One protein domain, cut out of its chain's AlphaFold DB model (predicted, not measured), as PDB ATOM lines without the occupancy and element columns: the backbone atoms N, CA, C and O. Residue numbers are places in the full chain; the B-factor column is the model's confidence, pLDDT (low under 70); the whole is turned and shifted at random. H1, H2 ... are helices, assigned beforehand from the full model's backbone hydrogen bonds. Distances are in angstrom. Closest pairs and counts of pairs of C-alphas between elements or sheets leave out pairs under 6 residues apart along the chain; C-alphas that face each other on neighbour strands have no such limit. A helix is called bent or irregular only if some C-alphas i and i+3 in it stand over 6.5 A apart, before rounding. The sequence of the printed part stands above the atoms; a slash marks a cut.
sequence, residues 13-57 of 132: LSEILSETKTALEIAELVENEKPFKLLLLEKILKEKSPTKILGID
ATOM      1  N   LEU A  13     160.257   0.852  28.733       83.12
ATOM      2  CA  LEU A  13     159.916   2.272  28.598       83.12
ATOM      3  C   LEU A  13     158.719   2.513  27.661       83.12
ATOM      4  O   LEU A  13     157.959   3.456  27.866       83.12
ATOM      5  N   SER A  14     158.531   1.662  26.648       83.31
ATOM      6  CA  SER A  14     157.387   1.719  25.733       83.31
ATOM      7  C   SER A  14     156.051   1.405  26.406       83.31
ATOM      8  O   SER A  14     155.046   2.025  26.067       83.31
ATOM      9  N   GLU A  15     156.035   0.456  27.341       85.38
ATOM     10  CA  GLU A  15     154.842   0.071  28.096       85.38
ATOM     11  C   GLU A  15     154.451   1.199  29.053       85.38
ATOM     12  O   GLU A  15     153.330   1.695  28.984       85.38
ATOM     13  N   ILE A  16     155.425   1.736  29.795       87.00
ATOM     14  CA  ILE A  16     155.242   2.907  30.669       87.00
ATOM     15  C   ILE A  16     154.710   4.106  29.880       87.00
ATOM     16  O   ILE A  16     153.780   4.782  30.320       87.00
ATOM     17  N   LEU A  17     155.273   4.380  28.698       88.94
ATOM     18  CA  LEU A  17     154.804   5.469  27.840       88.94
ATOM     19  C   LEU A  17     153.344   5.251  27.409       88.94
ATOM     20  O   LEU A  17     152.569   6.205  27.373       88.94
ATOM     21  N   SER A  18     152.974   4.013  27.071       89.56
ATOM     22  CA  SER A  18     151.610   3.665  26.669       89.56
ATOM     23  C   SER A  18     150.623   3.839  27.822       89.56
ATOM     24  O   SER A  18     149.616   4.524  27.660       89.56
ATOM     25  N   GLU A  19     150.932   3.289  28.995       88.94
ATOM     26  CA  GLU A  19     150.104   3.430  30.197       88.94
ATOM     27  C   GLU A  19     149.947   4.897  30.606       88.94
ATOM     28  O   GLU A  19     148.845   5.341  30.930       88.94
ATOM     29  N   THR A  20     151.027   5.679  30.512       89.19
ATOM     30  CA  THR A  20     151.004   7.119  30.807       89.19
ATOM     31  C   THR A  20     150.065   7.864  29.861       89.19
ATOM     32  O   THR A  20     149.289   8.704  30.310       89.19
ATOM     33  N   LYS A  21     150.085   7.555  28.557       91.44
ATOM     34  CA  LYS A  21     149.155   8.164  27.591       91.44
ATOM     35  C   LYS A  21     147.704   7.840  27.926       91.44
ATOM     36  O   LYS A  21     146.887   8.752  27.978       91.44
ATOM     37  N   THR A  22     147.400   6.580  28.227       89.88
ATOM     38  CA  THR A  22     146.050   6.179  28.641       89.88
ATOM     39  C   THR A  22     145.619   6.886  29.928       89.88
ATOM     40  O   THR A  22     144.484   7.349  30.023       89.88
ATOM     41  N   ALA A  23     146.512   7.030  30.911       87.12
ATOM     42  CA  ALA A  23     146.216   7.764  32.140       87.12
ATOM     43  C   ALA A  23     145.907   9.249  31.874       87.12
ATOM     44  O   ALA A  23     144.968   9.789  32.460       87.12
ATOM     45  N   LEU A  24     146.650   9.892  30.965       90.00
ATOM     46  CA  LEU A  24     146.404  11.278  30.552       90.00
ATOM     47  C   LEU A  24     145.053  11.438  29.842       90.00
ATOM     48  O   LEU A  24     144.311  12.360  30.162       90.00
ATOM     49  N   GLU A  25     144.700  10.519  28.941       91.56
ATOM     50  CA  GLU A  25     143.393  10.522  28.266       91.56
ATOM     51  C   GLU A  25     142.238  10.377  29.268       91.56
ATOM     52  O   GLU A  25     141.231  11.081  29.177       91.56
ATOM     53  N   ILE A  26     142.382   9.499  30.268       88.62
ATOM     54  CA  ILE A  26     141.383   9.352  31.336       88.62
ATOM     55  C   ILE A  26     141.267  10.644  32.148       88.62
ATOM     56  O   ILE A  26     140.149  11.073  32.435       88.62
ATOM     57  N   ALA A  27     142.391  11.266  32.515       88.25
ATOM     58  CA  ALA A  27     142.388  12.519  33.263       88.25
ATOM     59  C   ALA A  27     141.656  13.629  32.493       88.25
ATOM     60  O   ALA A  27     140.769  14.271  33.053       88.25
ATOM     61  N   GLU A  28     141.934  13.781  31.197       90.56
ATOM     62  CA  GLU A  28     141.273  14.771  30.340       90.56
ATOM     63  C   GLU A  28     139.761  14.522  30.219       90.56
ATOM     64  O   GLU A  28     138.955  15.451  30.313       90.56
ATOM     65  N   LEU A  29     139.340  13.262  30.053       90.19
ATOM     66  CA  LEU A  29     137.917  12.911  30.020       90.19
ATOM     67  C   LEU A  29     137.218  13.240  31.342       90.19
ATOM     68  O   LEU A  29     136.074  13.695  31.342       90.19
ATOM     69  N   VAL A  30     137.897  13.008  32.464       90.12
ATOM     70  CA  VAL A  30     137.362  13.275  33.797       90.12
ATOM     71  C   VAL A  30     137.260  14.779  34.066       90.12
ATOM     72  O   VAL A  30     136.216  15.225  34.537       90.12
ATOM     73  N   GLU A  31     138.283  15.568  33.730       87.31
ATOM     74  CA  GLU A  31     138.286  17.030  33.913       87.31
ATOM     75  C   GLU A  31     137.149  17.729  33.155       87.31
ATOM     76  O   GLU A  31     136.575  18.705  33.642       87.31
ATOM     77  N   ASN A  32     136.790  17.209  31.980       88.69
ATOM     78  CA  ASN A  32     135.750  17.782  31.129       88.69
ATOM     79  C   ASN A  32     134.324  17.338  31.493       88.69
ATOM     80  O   ASN A  32     133.351  17.821  30.900       88.69
ATOM     81  N   GLU A  33     134.161  16.419  32.444       93.12
ATOM     82  CA  GLU A  33     132.865  15.831  32.758       93.12
ATOM     83  C   GLU A  33     132.170  16.508  33.950       93.12
ATOM     84  O   GLU A  33     132.773  17.084  34.854       93.12
ATOM     85  N   LYS A  34     130.835  16.445  33.971       92.12
ATOM     86  CA  LYS A  34     130.048  17.039  35.056       92.12
ATOM     87  C   LYS A  34     130.273  16.291  36.380       92.12
ATOM     88  O   LYS A  34     130.159  15.061  36.389       92.12
ATOM     89  N   PRO A  35     130.395  17.000  37.524       92.50
ATOM     90  CA  PRO A  35     130.602  16.379  38.835       92.50
ATOM     91  C   PRO A  35     129.610  15.261  39.168       92.50
ATOM     92  O   PRO A  35     129.987  14.239  39.725       92.50
ATOM     93  N   PHE A  36     128.337  15.409  38.786       94.31
ATOM     94  CA  PHE A  36     127.328  14.382  39.047       94.31
ATOM     95  C   PHE A  36     127.587  13.061  38.308       94.31
ATOM     96  O   PHE A  36     127.379  11.989  38.873       94.31
ATOM     97  N   LYS A  37     128.057  13.107  37.059       93.94
ATOM     98  CA  LYS A  37     128.376  11.883  36.313       93.94
ATOM     99  C   LYS A  37     129.610  11.194  36.881       93.94
ATOM    100  O   LYS A  37     129.618   9.973  36.982       93.94
ATOM    101  N   LEU A  38     130.608  11.971  37.296       94.25
ATOM    102  CA  LEU A  38     131.785  11.452  37.990       94.25
ATOM    103  C   LEU A  38     131.401  10.788  39.319       94.25
ATOM    104  O   LEU A  38     131.850   9.687  39.611       94.25
ATOM    105  N   LEU A  39     130.487  11.399  40.075       93.69
ATOM    106  CA  LEU A  39     129.946  10.817  41.302       93.69
ATOM    107  C   LEU A  39     129.176   9.510  41.044       93.69
ATOM    108  O   LEU A  39     129.269   8.555  41.814       93.69
ATOM    109  N   LEU A  40     128.410   9.445  39.951       92.75
ATOM    110  CA  LEU A  40     127.723   8.220  39.543       92.75
ATOM    111  C   LEU A  40     128.726   7.118  39.170       92.75
ATOM    112  O   LEU A  40     128.533   5.964  39.554       92.75
ATOM    113  N   LEU A  41     129.793   7.480  38.455       91.75
ATOM    114  CA  LEU A  41     130.882   6.571  38.111       91.75
ATOM    115  C   LEU A  41     131.563   6.026  39.373       91.75
ATOM    116  O   LEU A  41     131.759   4.816  39.473       91.75
ATOM    117  N   GLU A  42     131.825   6.890  40.357       92.00
ATOM    118  CA  GLU A  42     132.374   6.498  41.658       92.00
ATOM    119  C   GLU A  42     131.483   5.488  42.369       92.00
ATOM    120  O   GLU A  42     131.948   4.429  42.782       92.00
ATOM    121  N   LYS A  43     130.173   5.735  42.412       89.50
ATOM    122  CA  LYS A  43     129.222   4.795  43.010       89.50
ATOM    123  C   LYS A  43     129.236   3.416  42.326       89.50
ATOM    124  O   LYS A  43     129.049   2.397  42.994       89.50
ATOM    125  N   ILE A  44     129.403   3.373  41.002       90.81
ATOM    126  CA  ILE A  44     129.396   2.127  40.219       90.81
ATOM    127  C   ILE A  44     130.716   1.364  40.393       90.81
ATOM    128  O   ILE A  44     130.698   0.159  40.650       90.81
ATOM    129  N   LEU A  45     131.851   2.054  40.251       91.50
ATOM    130  CA  LEU A  45     133.186   1.447  40.218       91.50
ATOM    131  C   LEU A  45     133.854   1.330  41.596       91.50
ATOM    132  O   LEU A  45     134.775   0.526  41.759       91.50
ATOM    133  N   LYS A  46     133.376   2.081  42.595       89.44
ATOM    134  CA  LYS A  46     133.888   2.117  43.973       89.44
ATOM    135  C   LYS A  46     135.388   2.434  43.990       89.44
ATOM    136  O   LYS A  46     135.820   3.396  43.366       89.44
ATOM    137  N   GLU A  47     136.199   1.593  44.635       88.19
ATOM    138  CA  GLU A  47     137.666   1.719  44.709       88.19
ATOM    139  C   GLU A  47     138.369   1.744  43.347       88.19
ATOM    140  O   GLU A  47     139.489   2.226  43.243       88.19
ATOM    141  N   LYS A  48     137.718   1.253  42.287       88.38
ATOM    142  CA  LYS A  48     138.270   1.274  40.924       88.38
ATOM    143  C   LYS A  48     137.920   2.550  40.159       88.38
ATOM    144  O   LYS A  48     138.214   2.640  38.970       88.38
ATOM    145  N   SER A  49     137.230   3.497  40.792       90.31
ATOM    146  CA  SER A  49     136.815   4.724  40.127       90.31
ATOM    147  C   SER A  49     138.024   5.594  39.770       90.31
ATOM    148  O   SER A  49     138.852   5.859  40.647       90.31
ATOM    149  N   PRO A  50     138.089   6.137  38.538       86.88
ATOM    150  CA  PRO A  50     139.086   7.136  38.165       86.88
ATOM    151  C   PRO A  50     139.090   8.340  39.108       86.88
ATOM    152  O   PRO A  50     140.139   8.911  39.368       86.88
ATOM    153  N   THR A  51     137.935   8.698  39.676       90.06
ATOM    154  CA  THR A  51     137.810   9.804  40.637       90.06
ATOM    155  C   THR A  51     138.602   9.558  41.919       90.06
ATOM    156  O   THR A  51     139.254  10.479  42.400       90.06
ATOM    157  N   LYS A  52     138.616   8.320  42.438       88.00
ATOM    158  CA  LYS A  52     139.406   7.951  43.623       88.00
ATOM    159  C   LYS A  52     140.897   7.919  43.310       88.00
ATOM    160  O   LYS A  52     141.691   8.419  44.098       88.00
ATOM    161  N   ILE A  53     141.262   7.391  42.141       85.62
ATOM    162  CA  ILE A  53     142.657   7.346  41.674       85.62
ATOM    163  C   ILE A  53     143.212   8.767  41.495       85.62
ATOM    164  O   ILE A  53     144.326   9.051  41.921       85.62
ATOM    165  N   LEU A  54     142.419   9.667  40.909       86.31
ATOM    166  CA  LEU A  54     142.791  11.061  40.655       86.31
ATOM    167  C   LEU A  54     142.589  11.982  41.873       86.31
ATOM    168  O   LEU A  54     142.901  13.168  41.794       86.31
ATOM    169  N   GLY A  55     142.070  11.471  42.994       87.62
ATOM    170  CA  GLY A  55     141.868  12.251  44.217       87.62
ATOM    171  C   GLY A  55     140.835  13.377  44.083       87.62
ATOM    172  O   GLY A  55     141.000  14.440  44.683       87.62
ATOM    173  N   ILE A  56     139.781  13.173  43.292       89.50
ATOM    174  CA  ILE A  56     138.728  14.174  43.088       89.50
ATOM    175  C   ILE A  56     137.873  14.315  44.344       89.50
ATOM    176  O   ILE A  56     137.293  13.351  44.836       89.50
ATOM    177  N   ASP A  57     137.750  15.551  44.827       89.00
ATOM    178  CA  ASP A  57     136.969  15.885  46.014       89.00
ATOM    179  C   ASP A  57     135.602  16.499  45.656       89.00
ATOM    180  O   ASP A  57     135.500  17.609  45.122       89.00
TER     181      ASP A  57
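What this domain is: This is residues 13 to 57 of the 132 residues of an uncharacterized protein of Thiovulum sp. ES (UniProt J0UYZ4). Two helices, the long H1 and the shorter H2, make a V with its corner at residues 32 to 34, and the single short turn H3 sits between the two arms and packs on both. The first part of H1, residues 13 to 22, sticks out as a free arm and gives the shape its length. The printed part has 45 residues with three named helices, H1, H2 and H3 in that order, and no named strand; the class is all helix. It is only just loose, close to compact, with a radius of gyration of the C-alphas of 11.6 A, and elongated, spanning 35 by 21 by 15 A.

Where its parts are: H1 is residues 13 to 31, 26.7 A from first to last C-alpha, beginning at C-alpha 13 at (159.916, 2.272, 28.598). H2 is residues 35 to 48, 17.1 A long, from C-alpha 35 at (130.602, 16.379, 38.835); it is irregular, with C-alphas 44 and 47 9.4 A apart. H3 is residues 50 to 53, 5.0 A long, ending at C-alpha 53 at (142.657, 7.346, 41.674).

How they stand to each other: H1 and H2 are close but not clearly touching, the closest C-alphas being those of Val 30 and Leu 38, 7.2 A apart. They run opposite ways at a steep tilt of 39 degrees. H1 touches H3 with residues 26 to 30 alone; the closest C-alphas are those of Ile 26 and Pro 50, 7.5 A apart. H2 touches H3 with residues 38 to 42 alone; the closest are those of Glu 42 and Thr 51, 6.4 A apart. Every O i to N i+4 pair is within hydrogen-bond range in H1, against 8 of 10 in H2, and H3 is too short for such a pair.

The domain as a whole: The two C-alphas farthest apart are those of Leu 13 and Phe 36, at 36.3 A. Residues 43 to 48 of H2 also stand free. The links H1 to H2 and H2 to H3 are tight. The printed part has no cut, its mean pLDDT is 89.6, and no printed residue is under 70.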